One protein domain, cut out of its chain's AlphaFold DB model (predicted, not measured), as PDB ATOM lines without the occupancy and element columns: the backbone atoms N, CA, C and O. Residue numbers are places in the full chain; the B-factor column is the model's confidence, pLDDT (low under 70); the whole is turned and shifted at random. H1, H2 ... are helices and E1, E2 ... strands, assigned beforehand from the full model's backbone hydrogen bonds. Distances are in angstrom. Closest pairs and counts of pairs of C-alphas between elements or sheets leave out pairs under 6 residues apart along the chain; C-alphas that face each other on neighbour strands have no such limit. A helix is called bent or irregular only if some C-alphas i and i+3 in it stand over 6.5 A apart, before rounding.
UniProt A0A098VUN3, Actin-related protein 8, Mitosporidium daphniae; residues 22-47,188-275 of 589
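AT A GLANCE: This is residues 22 to 47 and 188 to 275 of the 589 residues of the protein "Actin-related protein 8" of Mitosporidium daphniae (UniProt A0A098VUN3). A long, narrow ribbon, the hairpin of E2 and E3 with short E1 added beside one end of E3, runs along one side of a small cluster of three helices. H2 packs beside edge strand E2, H1 crosses H2, and H3, which follows the far end of E3, packs on H1. The printed part has 114 residues, with three named strands and three named helices in the order E1, H1, H2, E2, E3, H3; the sheet runs E1, E3, E2, all antiparallel. The class is mixed, helices and strands, with 52 residues, under half, in named elements. The whole is only just compact, close to loose, with a radius of gyration of the C-alphas of 15.5 A, and elongated, spanning 51 by 30 by 22 A.

IN THESE COORDINATES: E1, residues 29 to 31, begins at C-alpha 29 at (15.036, 3.800, 46.475) and is 6.4 A long. H1, residues 188 to 200, is 18.8 A long and begins at C-alpha 188 at (27.936, 28.648, 52.308). H2, residues 213 to 226, is 19.5 A long. E2, residues 238 to 244, is 19.0 A long, and E3, residues 251 to 258, is 22.1 A long. H3, residues 261 to 267, is 9.9 A long and ends at C-alpha 267 at (16.256, 36.030, 52.146); it is neither bent nor irregular, but only just: C-alphas 262 and 265 are 6.2 A apart.

HOW THE PARTS SIT: E1 and E3 are antiparallel neighbours at 140 degrees, with N 31 and O 251 within hydrogen-bond range at 2.8 A. E3 and E2 form a hairpin at 157 degrees, with N 240 and O 256 at 2.8 A and N 258 and O 238 at 3.0 A. H2 is on the sheet at a height of 7.5 A, over none of its strands, but only just, with 2 C-alphas falling on E2; the closest C-alphas, of Leu 218 and Val 244, are 7.2 A apart. H1, with residues 191 to 195 alone, touches H2, about perpendicular at 82 degrees; the closest C-alphas, of Leu 191 and Leu 219, are 7.0 A apart. H1 touches H3 at a shallow tilt of 29 degrees, opposite ways; the closest C-alphas, of Phe 194 and Ser 265, are 5.5 A apart. E2 and H3 are apart. Each O i to N i+4 pair in H2 is within hydrogen-bond range, against 7 of 9 in H1 and 2 of 3 in H3.

THE WHOLE: The C-alphas farthest apart, of Thr 47 and Thr 233, are 56.6 A from each other. Residues 48 to 187 are not printed, and C-alphas 47 and 188 are 34.0 A apart across this cut. The links H1 to H2 and H2 to E2 are long. Mean pLDDT of the printed part is 89.0; residues 45 to 47 and 232 to 234 are under 70.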
ATOM      1  N   TYR A  22       4.680  14.190  55.504       96.88
ATOM      2  CA  TYR A  22       5.066  13.646  54.208       96.88
ATOM      3  C   TYR A  22       6.516  13.142  54.210       96.88
ATOM      4  O   TYR A  22       6.766  12.011  53.803       96.88
ATOM      5  N   ASN A  23       7.453  13.972  54.672       97.31
ATOM      6  CA  ASN A  23       8.892  13.734  54.587       97.31
ATOM      7  C   ASN A  23       9.343  12.581  55.496       97.31
ATOM      8  O   ASN A  23      10.089  11.714  55.049       97.31
ATOM      9  N   SER A  24       8.816  12.497  56.723       95.94
ATOM     10  CA  SER A  24       9.144  11.416  57.671       95.94
ATOM     11  C   SER A  24       8.753  10.015  57.177       95.94
ATOM     12  O   SER A  24       9.329   9.020  57.615       95.94
ATOM     13  N   GLY A  25       7.785   9.922  56.258       94.31
ATOM     14  CA  GLY A  25       7.345   8.660  55.659       94.31
ATOM     15  C   GLY A  25       8.181   8.195  54.462       94.31
ATOM     16  O   GLY A  25       7.928   7.106  53.941       94.31
ATOM     17  N   ILE A  26       9.143   8.996  53.992       97.50
ATOM     18  CA  ILE A  26       9.923   8.675  52.796       97.50
ATOM     19  C   ILE A  26      11.036   7.680  53.122       97.50
ATOM     20  O   ILE A  26      11.815   7.858  54.053       97.50
ATOM     21  N   SER A  27      11.140   6.643  52.291       95.75
ATOM     22  CA  SER A  27      12.254   5.695  52.298       95.75
ATOM     23  C   SER A  27      13.021   5.768  50.974       95.75
ATOM     24  O   SER A  27      12.410   6.026  49.931       95.75
ATOM     25  N   PRO A  28      14.352   5.572  50.992       96.88
ATOM     26  CA  PRO A  28      15.154   5.647  49.781       96.88
ATOM     27  C   PRO A  28      14.862   4.504  48.818       96.88
ATOM     28  O   PRO A  28      14.713   3.349  49.220       96.88
ATOM     29  N   THR A  29      14.917   4.813  47.527       96.88
ATOM     30  CA  THR A  29      15.036   3.800  46.475       96.88
ATOM     31  C   THR A  29      16.509   3.605  46.142       96.88
ATOM     32  O   THR A  29      17.183   4.544  45.727       96.88
ATOM     33  N   ILE A  30      17.025   2.389  46.318       96.31
ATOM     34  CA  ILE A  30      18.424   2.084  46.007       96.31
ATOM     35  C   ILE A  30      18.586   1.901  44.499       96.31
ATOM     36  O   ILE A  30      17.939   1.040  43.900       96.31
ATOM     37  N   ILE A  31      19.475   2.689  43.900       93.62
ATOM     38  CA  ILE A  31      19.855   2.597  42.493       93.62
ATOM     39  C   ILE A  31      21.128   1.744  42.409       93.62
ATOM     40  O   ILE A  31      22.164   2.122  42.961       93.62
ATOM     41  N   PRO A  32      21.085   0.577  41.738       88.25
ATOM     42  CA  PRO A  32      22.282  -0.211  41.494       88.25
ATOM     43  C   PRO A  32      23.326   0.591  40.718       88.25
ATOM     44  O   PRO A  32      22.990   1.301  39.776       88.25
ATOM     45  N   ALA A  33      24.599   0.389  41.052       83.62
ATOM     46  CA  ALA A  33      25.743   1.053  40.429       83.62
ATOM     47  C   ALA A  33      25.709   1.117  38.888       83.62
ATOM     48  O   ALA A  33      26.070   2.134  38.313       83.62
ATOM     49  N   HIS A  34      25.274   0.044  38.221       85.19
ATOM     50  CA  HIS A  34      25.218  -0.034  36.755       85.19
ATOM     51  C   HIS A  34      24.081   0.794  36.126       85.19
ATOM     52  O   HIS A  34      24.061   0.958  34.912       85.19
ATOM     53  N   ASN A  35      23.142   1.295  36.934       88.25
ATOM     54  CA  ASN A  35      21.996   2.098  36.500       88.25
ATOM     55  C   ASN A  35      22.147   3.593  36.833       88.25
ATOM     56  O   ASN A  35      21.325   4.389  36.384       88.25
ATOM     57  N   ASP A  36      23.153   3.989  37.618       87.25
ATOM     58  CA  ASP A  36      23.425   5.399  37.912       87.25
ATOM     59  C   ASP A  36      24.296   5.996  36.799       87.25
ATOM     60  O   ASP A  36      25.514   5.840  36.783       87.25
ATOM     61  N   ALA A  37      23.651   6.666  35.841       85.06
ATOM     62  CA  ALA A  37      24.325   7.283  34.697       85.06
ATOM     63  C   ALA A  37      25.288   8.415  35.092       85.06
ATOM     64  O   ALA A  37      26.204   8.726  34.336       85.06
ATOM     65  N   PHE A  38      25.083   9.018  36.266       83.56
ATOM     66  CA  PHE A  38      25.910  10.098  36.806       83.56
ATOM     67  C   PHE A  38      26.623   9.639  38.078       83.56
ATOM     68  O   PHE A  38      26.799  10.416  39.018       83.56
ATOM     69  N   ARG A  39      26.968   8.348  38.142       83.00
ATOM     70  CA  ARG A  39      27.709   7.794  39.265       83.00
ATOM     71  C   ARG A  39      29.026   8.546  39.416       83.00
ATOM     72  O   ARG A  39      29.787   8.664  38.461       83.00
ATOM     73  N   ILE A  40      29.283   9.006  40.632       81.38
ATOM     74  CA  ILE A  40      30.568   9.591  40.997       81.38
ATOM     75  C   ILE A  40      31.546   8.438  41.222       81.38
ATOM     76  O   ILE A  40      31.270   7.521  42.004       81.38
ATOM     77  N   GLU A  41      32.654   8.464  40.491       80.38
ATOM     78  CA  GLU A  41      33.805   7.608  40.756       80.38
ATOM     79  C   GLU A  41      34.698   8.336  41.753       80.38
ATOM     80  O   GLU A  41      35.389   9.291  41.403       80.38
ATOM     81  N   PHE A  42      34.628   7.913  43.012       77.94
ATOM     82  CA  PHE A  42      35.484   8.463  44.049       77.94
ATOM     83  C   PHE A  42      36.929   8.043  43.791       77.94
ATOM     84  O   PHE A  42      37.220   6.890  43.447       77.94
ATOM     85  N   SER A  43      37.828   9.006  43.940       73.94
ATOM     86  CA  SER A  43      39.258   8.776  43.823       73.94
ATOM     87  C   SER A  43      39.728   7.929  44.995       73.94
ATOM     88  O   SER A  43      39.163   7.988  46.082       73.94
ATOM     89  N   LYS A  44      40.746   7.108  44.752       70.69
ATOM     90  CA  LYS A  44      41.408   6.313  45.782       70.69
ATOM     91  C   LYS A  44      42.815   6.830  45.947       70.69
ATOM     92  O   LYS A  44      43.457   7.143  44.940       70.69
ATOM     93  N   PHE A  45      43.311   6.836  47.179       67.94
ATOM     94  CA  PHE A  45      44.722   7.103  47.393       67.94
ATOM     95  C   PHE A  45      45.572   6.127  46.572       67.94
ATOM     96  O   PHE A  45      45.322   4.912  46.577       67.94
ATOM     97  N   PRO A  46      46.561   6.643  45.830       68.12
ATOM     98  CA  PRO A  46      47.468   5.787  45.097       68.12
ATOM     99  C   PRO A  46      48.211   4.871  46.078       68.12
ATOM    100  O   PRO A  46      48.714   5.296  47.113       68.12
ATOM    101  N   THR A  47      48.254   3.580  45.753       67.38
ATOM    102  CA  THR A  47      48.871   2.536  46.597       67.38
ATOM    103  C   THR A  47      50.380   2.411  46.382       67.38
ATOM    104  O   THR A  47      51.049   1.636  47.068       67.38
ATOM    105  N   ASP A 188      27.492  29.769  51.471       87.19
ATOM    106  CA  ASP A 188      27.936  28.648  52.308       87.19
ATOM    107  C   ASP A 188      27.544  28.859  53.769       87.19
ATOM    108  O   ASP A 188      27.074  27.934  54.426       87.19
ATOM    109  N   ASP A 189      27.630  30.093  54.271       85.44
ATOM    110  CA  ASP A 189      27.100  30.424  55.595       85.44
ATOM    111  C   ASP A 189      25.567  30.256  55.625       85.44
ATOM    112  O   ASP A 189      24.998  29.786  56.611       85.44
ATOM    113  N   ILE A 190      24.880  30.588  54.525       90.50
ATOM    114  CA  ILE A 190      23.424  30.414  54.388       90.50
ATOM    115  C   ILE A 190      23.038  28.929  54.260       90.50
ATOM    116  O   ILE A 190      21.944  28.547  54.686       90.50
ATOM    117  N   LEU A 191      23.922  28.061  53.749       90.06
ATOM    118  CA  LEU A 191      23.690  26.611  53.723       90.06
ATOM    119  C   LEU A 191      23.523  26.021  55.129       90.06
ATOM    120  O   LEU A 191      22.781  25.051  55.283       90.06
ATOM    121  N   ILE A 192      24.145  26.615  56.151       88.38
ATOM    122  CA  ILE A 192      23.986  26.190  57.550       88.38
ATOM    123  C   ILE A 192      22.522  26.352  57.974       88.38
ATOM    124  O   ILE A 192      21.887  25.387  58.401       88.38
ATOM    125  N   LEU A 193      21.961  27.547  57.761       88.94
ATOM    126  CA  LEU A 193      20.546  27.823  58.010       88.94
ATOM    127  C   LEU A 193      19.648  26.916  57.159       88.94
ATOM    128  O   LEU A 193      18.655  26.387  57.651       88.94
ATOM    129  N   PHE A 194      19.994  26.706  55.888       93.38
ATOM    130  CA  PHE A 194      19.211  25.840  55.013       93.38
ATOM    131  C   PHE A 194      19.164  24.398  55.532       93.38
ATOM    132  O   PHE A 194      18.085  23.810  55.590       93.38
ATOM    133  N   MET A 195      20.291  23.843  55.986       92.38
ATOM    134  CA  MET A 195      20.335  22.519  56.608       92.38
ATOM    135  C   MET A 195      19.448  22.451  57.862       92.38
ATOM    136  O   MET A 195      18.733  21.466  58.052       92.38
ATOM    137  N   GLU A 196      19.480  23.472  58.719       90.44
ATOM    138  CA  GLU A 196      18.629  23.536  59.915       90.44
ATOM    139  C   GLU A 196      17.138  23.575  59.556       90.44
ATOM    140  O   GLU A 196      16.338  22.843  60.143       90.44
ATOM    141  N   LEU A 197      16.771  24.362  58.544       92.12
ATOM    142  CA  LEU A 197      15.406  24.441  58.027       92.12
ATOM    143  C   LEU A 197      14.941  23.104  57.432       92.12
ATOM    144  O   LEU A 197      13.825  22.670  57.712       92.12
ATOM    145  N   LEU A 198      15.804  22.408  56.682       94.50
ATOM    146  CA  LEU A 198      15.524  21.061  56.172       94.50
ATOM    147  C   LEU A 198      15.296  20.064  57.320       94.50
ATOM    148  O   LEU A 198      14.324  19.308  57.307       94.50
ATOM    149  N   LYS A 199      16.147  20.081  58.351       92.25
ATOM    150  CA  LYS A 199      15.964  19.241  59.548       92.25
ATOM    151  C   LYS A 199      14.639  19.543  60.255       92.25
ATOM    152  O   LYS A 199      13.972  18.615  60.700       92.25
ATOM    153  N   GLY A 200      14.227  20.811  60.295       92.12
ATOM    154  CA  GLY A 200      12.952  21.246  60.871       92.12
ATOM    155  C   GLY A 200      11.699  20.692  60.177       92.12
ATOM    156  O   GLY A 200      10.639  20.666  60.797       92.12
ATOM    157  N   ILE A 201      11.813  20.220  58.931       94.88
ATOM    158  CA  ILE A 201      10.721  19.593  58.165       94.88
ATOM    159  C   ILE A 201      10.884  18.074  58.009       94.88
ATOM    160  O   ILE A 201      10.351  17.497  57.059       94.88
ATOM    161  N   ASP A 202      11.621  17.432  58.919       96.31
ATOM    162  CA  ASP A 202      11.922  15.994  58.916       96.31
ATOM    163  C   ASP A 202      12.552  15.510  57.599       96.31
ATOM    164  O   ASP A 202      12.089  14.545  56.987       96.31
ATOM    165  N   PHE A 203      13.602  16.201  57.132       97.31
ATOM    166  CA  PHE A 203      14.310  15.838  55.902       97.31
ATOM    167  C   PHE A 203      14.666  14.331  55.848       97.31
ATOM    168  O   PHE A 203      15.292  13.826  56.784       97.31
ATOM    169  N   PRO A 204      14.321  13.601  54.762       97.31
ATOM    170  CA  PRO A 204      14.389  12.132  54.738       97.31
ATOM    171  C   PRO A 204      15.789  11.525  54.902       97.31
ATOM    172  O   PRO A 204      15.927  10.382  55.344       97.31
ATOM    173  N   TYR A 205      16.839  12.254  54.523       96.88
ATOM    174  CA  TYR A 205      18.219  11.815  54.705       96.88
ATOM    175  C   TYR A 205      18.753  12.329  56.050       96.88
ATOM    176  O   TYR A 205      19.326  13.411  56.158       96.88
ATOM    177  N   THR A 206      18.536  11.537  57.099       93.44
ATOM    178  CA  THR A 206      18.796  11.927  58.496       93.44
ATOM    179  C   THR A 206      20.275  11.971  58.883       93.44
ATOM    180  O   THR A 206      20.614  12.569  59.901       93.44
ATOM    181  N   ALA A 207      21.157  11.362  58.084       91.88
ATOM    182  CA  ALA A 207      22.602  11.354  58.325       91.88
ATOM    183  C   ALA A 207      23.319  12.627  57.832       91.88
ATOM    184  O   ALA A 207      24.526  12.733  58.019       91.88
ATOM    185  N   LEU A 208      22.580  13.575  57.243       90.06
ATOM    186  CA  LEU A 208      23.107  14.808  56.663       90.06
ATOM    187  C   LEU A 208      23.993  15.596  57.646       90.06
ATOM    188  O   LEU A 208      23.511  16.101  58.675       90.06
ATOM    189  N   SER A 209      25.267  15.753  57.282       85.31
ATOM    190  CA  SER A 209      26.272  16.463  58.074       85.31
ATOM    191  C   SER A 209      27.132  17.408  57.238       85.31
ATOM    192  O   SER A 209      27.680  17.030  56.212       85.31
ATOM    193  N   LEU A 210      27.359  18.619  57.751       81.44
ATOM    194  CA  LEU A 210      28.300  19.583  57.165       81.44
ATOM    195  C   LEU A 210      29.771  19.149  57.286       81.44
ATOM    196  O   LEU A 210      30.630  19.700  56.613       81.44
ATOM    197  N   SER A 211      30.068  18.155  58.129       77.69
ATOM    198  CA  SER A 211      31.408  17.567  58.256       77.69
ATOM    199  C   SER A 211      31.726  16.537  57.165       77.69
ATOM    200  O   SER A 211      32.785  15.919  57.202       77.69
ATOM    201  N   CYS A 212      30.785  16.270  56.259       79.50
ATOM    202  CA  CYS A 212      30.882  15.254  55.219       79.50
ATOM    203  C   CYS A 212      30.860  15.951  53.853       79.50
ATOM    204  O   CYS A 212      29.844  16.526  53.473       79.50
ATOM    205  N   SER A 213      31.962  15.913  53.098       81.50
ATOM    206  CA  SER A 213      32.052  16.617  51.804       81.50
ATOM    207  C   SER A 213      30.957  16.220  50.797       81.50
ATOM    208  O   SER A 213      30.329  17.129  50.250       81.50
ATOM    209  N   PRO A 214      30.621  14.926  50.604       85.62
ATOM    210  CA  PRO A 214      29.493  14.539  49.753       85.62
ATOM    211  C   PRO A 214      28.153  15.171  50.164       85.62
ATOM    212  O   PRO A 214      27.343  15.533  49.310       85.62
ATOM    213  N   ASP A 215      27.921  15.354  51.465       88.81
ATOM    214  CA  ASP A 215      26.703  15.982  51.983       88.81
ATOM    215  C   ASP A 215      26.694  17.505  51.736       88.81
ATOM    216  O   ASP A 215      25.637  18.084  51.480       88.81
ATOM    217  N   VAL A 216      27.861  18.160  51.769       85.50
ATOM    218  CA  VAL A 216      28.014  19.582  51.407       85.50
ATOM    219  C   VAL A 216      27.741  19.795  49.916       85.50
ATOM    220  O   VAL A 216      27.039  20.740  49.541       85.50
ATOM    221  N   ASN A 217      28.217  18.886  49.065       87.81
ATOM    222  CA  ASN A 217      27.944  18.917  47.627       87.81
ATOM    223  C   ASN A 217      26.452  18.694  47.350       87.81
ATOM    224  O   ASN A 217      25.849  19.449  46.587       87.81
ATOM    225  N   LEU A 218      25.822  17.747  48.054       92.56
ATOM    226  CA  LEU A 218      24.370  17.553  48.015       92.56
ATOM    227  C   LEU A 218      23.609  18.821  48.431       92.56
ATOM    228  O   LEU A 218      22.663  19.220  47.756       92.56
ATOM    229  N   LEU A 219      24.002  19.475  49.527       93.12
ATOM    230  CA  LEU A 219      23.374  20.725  49.967       93.12
ATOM    231  C   LEU A 219      23.538  21.851  48.944       93.12
ATOM    232  O   LEU A 219      22.610  22.637  48.750       93.12
ATOM    233  N   THR A 220      24.681  21.906  48.262       91.25
ATOM    234  CA  THR A 220      24.946  22.866  47.186       91.25
ATOM    235  C   THR A 220      24.069  22.596  45.959       91.25
ATOM    236  O   THR A 220      23.476  23.530  45.425       91.25
ATOM    237  N   GLU A 221      23.879  21.334  45.568       93.12
ATOM    238  CA  GLU A 221      22.931  20.963  44.506       93.12
ATOM    239  C   GLU A 221      21.488  21.336  44.898       93.12
ATOM    240  O   GLU A 221      20.730  21.926  44.124       93.12
ATOM    241  N   LEU A 222      21.096  21.027  46.138       95.69
ATOM    242  CA  LEU A 222      19.770  21.357  46.653       95.69
ATOM    243  C   LEU A 222      19.548  22.869  46.715       95.69
ATOM    244  O   LEU A 222      18.449  23.312  46.392       95.69
ATOM    245  N   LYS A 223      20.562  23.662  47.077       93.88
ATOM    246  CA  LYS A 223      20.529  25.132  47.038       93.88
ATOM    247  C   LYS A 223      20.116  25.629  45.657       93.88
ATOM    248  O   LYS A 223      19.126  26.349  45.547       93.88
ATOM    249  N   GLU A 224      20.835  25.207  44.621       91.81
ATOM    250  CA  GLU A 224      20.610  25.641  43.235       91.81
ATOM    251  C   GLU A 224      19.214  25.270  42.717       91.81
ATOM    252  O   GLU A 224      18.630  25.986  41.905       91.81
ATOM    253  N   ARG A 225      18.643  24.170  43.218       91.88
ATOM    254  CA  ARG A 225      17.331  23.664  42.788       91.88
ATOM    255  C   ARG A 225      16.162  24.177  43.627       91.88
ATOM    256  O   ARG A 225      15.040  24.258  43.124       91.88
ATOM    257  N   CYS A 226      16.391  24.471  44.905       93.25
ATOM    258  CA  CYS A 226      15.331  24.800  45.856       93.25
ATOM    259  C   CYS A 226      15.163  26.302  46.055       93.25
ATOM    260  O   CYS A 226      14.022  26.746  46.210       93.25
ATOM    261  N   TRP A 227      16.259  27.065  46.108       95.06
ATOM    262  CA  TRP A 227      16.213  28.464  46.527       95.06
ATOM    263  C   TRP A 227      15.487  29.348  45.516       95.06
ATOM    264  O   TRP A 227      15.680  29.251  44.306       95.06
ATOM    265  N   THR A 228      14.654  30.247  46.030       93.81
ATOM    266  CA  THR A 228      13.950  31.250  45.228       93.81
ATOM    267  C   THR A 228      13.690  32.507  46.049       93.81
ATOM    268  O   THR A 228      13.516  32.456  47.262       93.81
ATOM    269  N   LEU A 229      13.675  33.644  45.369       94.00
ATOM    270  CA  LEU A 229      13.297  34.971  45.846       94.00
ATOM    271  C   LEU A 229      12.196  35.581  44.963       94.00
ATOM    272  O   LEU A 229      11.957  36.789  45.024       94.00
ATOM    273  N   GLU A 230      11.542  34.764  44.133       87.81
ATOM    274  CA  GLU A 230      10.293  35.139  43.467       87.81
ATOM    275  C   GLU A 230       9.217  35.477  44.512       87.81
ATOM    276  O   GLU A 230       9.360  35.161  45.698       87.81
ATOM    277  N   ASP A 231       8.156  36.176  44.098       76.75
ATOM    278  CA  ASP A 231       7.173  36.711  45.039       76.75
ATOM    279  C   ASP A 231       6.622  35.608  45.958       76.75
ATOM    280  O   ASP A 231       6.089  34.590  45.515       76.75
ATOM    281  N   ALA A 232       6.734  35.832  47.271       68.31
ATOM    282  CA  ALA A 232       6.289  34.899  48.301       68.31
ATOM    283  C   ALA A 232       4.798  34.547  48.161       68.31
ATOM    284  O   ALA A 232       4.361  33.502  48.639       68.31
ATOM    285  N   THR A 233       4.010  35.405  47.503       66.12
ATOM    286  CA  THR A 233       2.591  35.151  47.215       66.12
ATOM    287  C   THR A 233       2.363  34.007  46.218       66.12
ATOM    288  O   THR A 233       1.304  33.368  46.254       66.12
ATOM    289  N   GLU A 234       3.356  33.705  45.380       67.06
ATOM    290  CA  GLU A 234       3.352  32.627  44.385       67.06
ATOM    291  C   GLU A 234       4.079  31.366  44.874       67.06
ATOM    292  O   GLU A 234       4.048  30.325  44.207       67.06
ATOM    293  N   LEU A 235       4.679  31.416  46.068       81.00
ATOM    294  CA  LEU A 235       5.382  30.280  46.640       81.00
ATOM    295  C   LEU A 235       4.413  29.110  46.840       81.00
ATOM    296  O   LEU A 235       3.396  29.199  47.530       81.00
ATOM    297  N   SER A 236       4.746  27.979  46.228       87.00
ATOM    298  CA  SER A 236       4.009  26.725  46.350       87.00
ATOM    299  C   SER A 236       4.910  25.640  46.925       87.00
ATOM    300  O   SER A 236       6.139  25.705  46.832       87.00
ATOM    301  N   THR A 237       4.305  24.656  47.590       91.44
ATOM    302  CA  THR A 237       5.032  23.471  48.051       91.44
ATOM    303  C   THR A 237       5.552  22.706  46.842       91.44
ATOM    304  O   THR A 237       4.770  22.327  45.970       91.44
ATOM    305  N   GLN A 238       6.855  22.452  46.808       91.12
ATOM    306  CA  GLN A 238       7.507  21.719  45.730       91.12
ATOM    307  C   GLN A 238       7.996  20.371  46.247       91.12
ATOM    308  O   GLN A 238       8.525  20.295  47.354       91.12
ATOM    309  N   VAL A 239       7.820  19.321  45.443       95.44
ATOM    310  CA  VAL A 239       8.501  18.037  45.643       95.44
ATOM    311  C   VAL A 239       9.836  18.107  44.910       95.44
ATOM    312  O   VAL A 239       9.868  18.450  43.729       95.44
ATOM    313  N   VAL A 240      10.923  17.811  45.611       96.12
ATOM    314  CA  VAL A 240      12.287  17.837  45.087       96.12
ATOM    315  C   VAL A 240      12.890  16.451  45.257       96.12
ATOM    316  O   VAL A 240      13.017  15.960  46.378       96.12
ATOM    317  N   ASP A 241      13.258  15.826  44.142       96.00
ATOM    318  CA  ASP A 241      13.980  14.552  44.122       96.00
ATOM    319  C   ASP A 241      15.485  14.797  44.235       96.00
ATOM    320  O   ASP A 241      15.991  15.747  43.642       96.00
ATOM    321  N   PHE A 242      16.230  13.955  44.941       96.06
ATOM    322  CA  PHE A 242      17.684  14.082  45.059       96.06
ATOM    323  C   PHE A 242      18.363  12.721  45.182       96.06
ATOM    324  O   PHE A 242      17.728  11.709  45.497       96.06
ATOM    325  N   LEU A 243      19.663  12.699  44.900       95.19
ATOM    326  CA  LEU A 243      20.486  11.499  44.943       95.19
ATOM    327  C   LEU A 243      21.548  11.655  46.023       95.19
ATOM    328  O   LEU A 243      22.272  12.642  46.058       95.19
ATOM    329  N   VAL A 244      21.651  10.657  46.890       94.44
ATOM    330  CA  VAL A 244      22.705  10.551  47.896       94.44
ATOM    331  C   VAL A 244      23.745   9.571  47.370       94.44
ATOM    332  O   VAL A 244      23.446   8.390  47.156       94.44
ATOM    333  N   ARG A 245      24.962  10.073  47.152       89.94
ATOM    334  CA  ARG A 245      26.122   9.297  46.702       89.94
ATOM    335  C   ARG A 245      27.188   9.364  47.780       89.94
ATOM    336  O   ARG A 245      27.709  10.430  48.066       89.94
ATOM    337  N   ILE A 246      27.467   8.222  48.397       86.88
ATOM    338  CA  ILE A 246      28.451   8.098  49.475       86.88
ATOM    339  C   ILE A 246      29.508   7.086  49.022       86.88
ATOM    340  O   ILE A 246      29.118   6.030  48.503       86.88
ATOM    341  N   PRO A 247      30.803   7.359  49.259       84.00
ATOM    342  CA  PRO A 247      31.889   6.395  49.116       84.00
ATOM    343  C   PRO A 247      31.526   4.977  49.574       84.00
ATOM    344  O   PRO A 247      30.974   4.770  50.658       84.00
ATOM    345  N   GLY A 248      31.786   3.981  48.724       83.31
ATOM    346  CA  GLY A 248      31.545   2.568  49.041       83.31
ATOM    347  C   GLY A 248      30.076   2.140  49.209       83.31
ATOM    348  O   GLY A 248      29.821   0.978  49.534       83.31
ATOM    349  N   ARG A 249      29.089   3.020  48.982       87.44
ATOM    350  CA  ARG A 249      27.653   2.695  49.068       87.44
ATOM    351  C   ARG A 249      26.967   2.792  47.706       87.44
ATOM    352  O   ARG A 249      27.377   3.544  46.828       87.44
ATOM    353  N   SER A 250      25.892   2.024  47.528       89.81
ATOM    354  CA  SER A 250      25.008   2.187  46.368       89.81
ATOM    355  C   SER A 250      24.272   3.525  46.449       89.81
ATOM    356  O   SER A 250      23.827   3.910  47.532       89.81
ATOM    357  N   THR A 251      24.092   4.189  45.306       94.56
ATOM    358  CA  THR A 251      23.339   5.444  45.206       94.56
ATOM    359  C   THR A 251      21.924   5.266  45.752       94.56
ATOM    360  O   THR A 251      21.217   4.322  45.394       94.56
ATOM    361  N   ALA A 252      21.494   6.184  46.612       95.56
ATOM    362  CA  ALA A 252      20.146   6.202  47.166       95.56
ATOM    363  C   ALA A 252      19.372   7.400  46.612       95.56
ATOM    364  O   ALA A 252      19.821   8.538  46.706       95.56
ATOM    365  N   SER A 253      18.199   7.149  46.036       96.69
ATOM    366  CA  SER A 253      17.291   8.185  45.552       96.69
ATOM    367  C   SER A 253      16.225   8.489  46.592       96.69
ATOM    368  O   SER A 253      15.565   7.584  47.109       96.69
ATOM    369  N   TYR A 254      16.061   9.773  46.875       97.75
ATOM    370  CA  TYR A 254      15.092  10.317  47.810       97.75
ATOM    371  C   TYR A 254      14.256  11.388  47.130       97.75
ATOM    372  O   TYR A 254      14.592  11.891  46.059       97.75
ATOM    373  N   HIS A 255      13.183  11.777  47.805       97.62
ATOM    374  CA  HIS A 255      12.426  12.963  47.465       97.62
ATOM    375  C   HIS A 255      11.830  13.572  48.728       97.62
ATOM    376  O   HIS A 255      11.543  12.861  49.687       97.62
ATOM    377  N   PHE A 256      11.647  14.883  48.749       97.69
ATOM    378  CA  PHE A 256      11.075  15.585  49.895       97.69
ATOM    379  C   PHE A 256      10.219  16.756  49.430       97.69
ATOM    380  O   PHE A 256      10.323  17.199  48.288       97.69
ATOM    381  N   LYS A 257       9.348  17.252  50.305       96.62
ATOM    382  CA  LYS A 257       8.598  18.486  50.082       96.62
ATOM    383  C   LYS A 257       9.236  19.634  50.841       96.62
ATOM    384  O   LYS A 257       9.509  19.488  52.028       96.62
ATOM    385  N   ALA A 258       9.365  20.774  50.171       94.12
ATOM    386  CA  ALA A 258       9.786  22.042  50.756       94.12
ATOM    387  C   ALA A 258       8.796  23.159  50.407       94.12
ATOM    388  O   ALA A 258       8.151  23.137  49.349       94.12
ATOM    389  N   HIS A 259       8.677  24.146  51.289       92.69
ATOM    390  CA  HIS A 259       7.854  25.330  51.102       92.69
ATOM    391  C   HIS A 259       8.634  26.598  51.474       92.69
ATOM    392  O   HIS A 259       9.366  27.106  50.627       92.69
ATOM    393  N   GLU A 260       8.508  27.104  52.704       90.69
ATOM    394  CA  GLU A 260       9.101  28.384  53.122       90.69
ATOM    395  C   GLU A 260      10.629  28.311  53.248       90.69
ATOM    396  O   GLU A 260      11.307  29.320  53.067       90.69
ATOM    397  N   GLU A 261      11.197  27.119  53.439       90.62
ATOM    398  CA  GLU A 261      12.645  26.892  53.551       90.62
ATOM    399  C   GLU A 261      13.389  27.367  52.289       90.62
ATOM    400  O   GLU A 261      14.525  27.850  52.352       90.62
ATOM    401  N   ARG A 262      12.696  27.288  51.144       92.88
ATOM    402  CA  ARG A 262      13.161  27.710  49.818       92.88
ATOM    403  C   ARG A 262      13.393  29.215  49.707       92.88
ATOM    404  O   ARG A 262      14.284  29.629  48.974       92.88
ATOM    405  N   ILE A 263      12.594  30.024  50.403       92.81
ATOM    406  CA  ILE A 263      12.685  31.490  50.358       92.81
ATOM    407  C   ILE A 263      13.373  32.060  51.598       92.81
ATOM    408  O   ILE A 263      14.112  33.034  51.498       92.81
ATOM    409  N   MET A 264      13.192  31.439  52.767       91.19
ATOM    410  CA  MET A 264      13.789  31.901  54.022       91.19
ATOM    411  C   MET A 264      15.316  31.894  53.974       91.19
ATOM    412  O   MET A 264      15.930  32.867  54.406       91.19
ATOM    413  N   SER A 265      15.918  30.851  53.397       91.75
ATOM    414  CA  SER A 265      17.376  30.738  53.278       91.75
ATOM    415  C   SER A 265      17.973  31.896  52.456       91.75
ATOM    416  O   SER A 265      18.712  32.702  53.027       91.75
ATOM    417  N   PRO A 266      17.617  32.095  51.168       94.25
ATOM    418  CA  PRO A 266      18.187  33.181  50.369       94.25
ATOM    419  C   PRO A 266      17.744  34.587  50.812       94.25
ATOM    420  O   PRO A 266      18.433  35.563  50.513       94.25
ATOM    421  N   LEU A 267      16.639  34.736  51.560       93.25
ATOM    422  CA  LEU A 267      16.256  36.030  52.146       93.25
ATOM    423  C   LEU A 267      17.297  36.566  53.135       93.25
ATOM    424  O   LEU A 267      17.316  37.770  53.394       93.25
ATOM    425  N   THR A 268      18.180  35.712  53.649       92.00
ATOM    426  CA  THR A 268      19.250  36.089  54.575       92.00
ATOM    427  C   THR A 268      20.195  37.147  54.009       92.00
ATOM    428  O   THR A 268      20.624  38.026  54.751       92.00
ATOM    429  N   TYR A 269      20.430  37.176  52.689       93.25
ATOM    430  CA  TYR A 269      21.185  38.267  52.056       93.25
ATOM    431  C   TYR A 269      20.568  39.649  52.330       93.25
ATOM    432  O   TYR A 269      21.274  40.651  52.424       93.25
ATOM    433  N   PHE A 270      19.244  39.721  52.482       93.44
ATOM    434  CA  PHE A 270      18.498  40.959  52.727       93.44
ATOM    435  C   PHE A 270      18.072  41.121  54.186       93.44
ATOM    436  O   PHE A 270      17.661  42.213  54.576       93.44
ATOM    437  N   ASN A 271      18.160  40.055  54.978       90.56
ATOM    438  CA  ASN A 271      17.876  40.050  56.402       90.56
ATOM    439  C   ASN A 271      18.851  39.116  57.147       90.56
ATOM    440  O   ASN A 271      18.484  37.989  57.487       90.56
ATOM    441  N   PRO A 272      20.076  39.586  57.439       86.88
ATOM    442  CA  PRO A 272      21.113  38.764  58.062       86.88
ATOM    443  C   PRO A 272      20.776  38.277  59.474       86.88
ATOM    444  O   PRO A 272      21.456  37.397  59.982       86.88
ATOM    445  N   SER A 273      19.719  38.807  60.102       83.19
ATOM    446  CA  SER A 273      19.256  38.360  61.424       83.19
ATOM    447  C   SER A 273      18.841  36.885  61.481       83.19
ATOM    448  O   SER A 273      18.650  36.357  62.573       83.19
ATOM    449  N   PHE A 274      18.691  36.219  60.330       80.38
ATOM    450  CA  PHE A 274      18.447  34.779  60.263       80.38
ATOM    451  C   PHE A 274      19.684  33.921  60.557       80.38
ATOM    452  O   PHE A 274      19.520  32.735  60.828       80.38
ATOM    453  N   ILE A 275      20.892  34.490  60.534       74.88
ATOM    454  CA  ILE A 275      22.125  33.796  60.921       74.88
ATOM    455  C   ILE A 275      22.709  34.481  62.155       74.88
ATOM    456  O   ILE A 275      22.798  35.707  62.214       74.88
TER     457      ILE A 275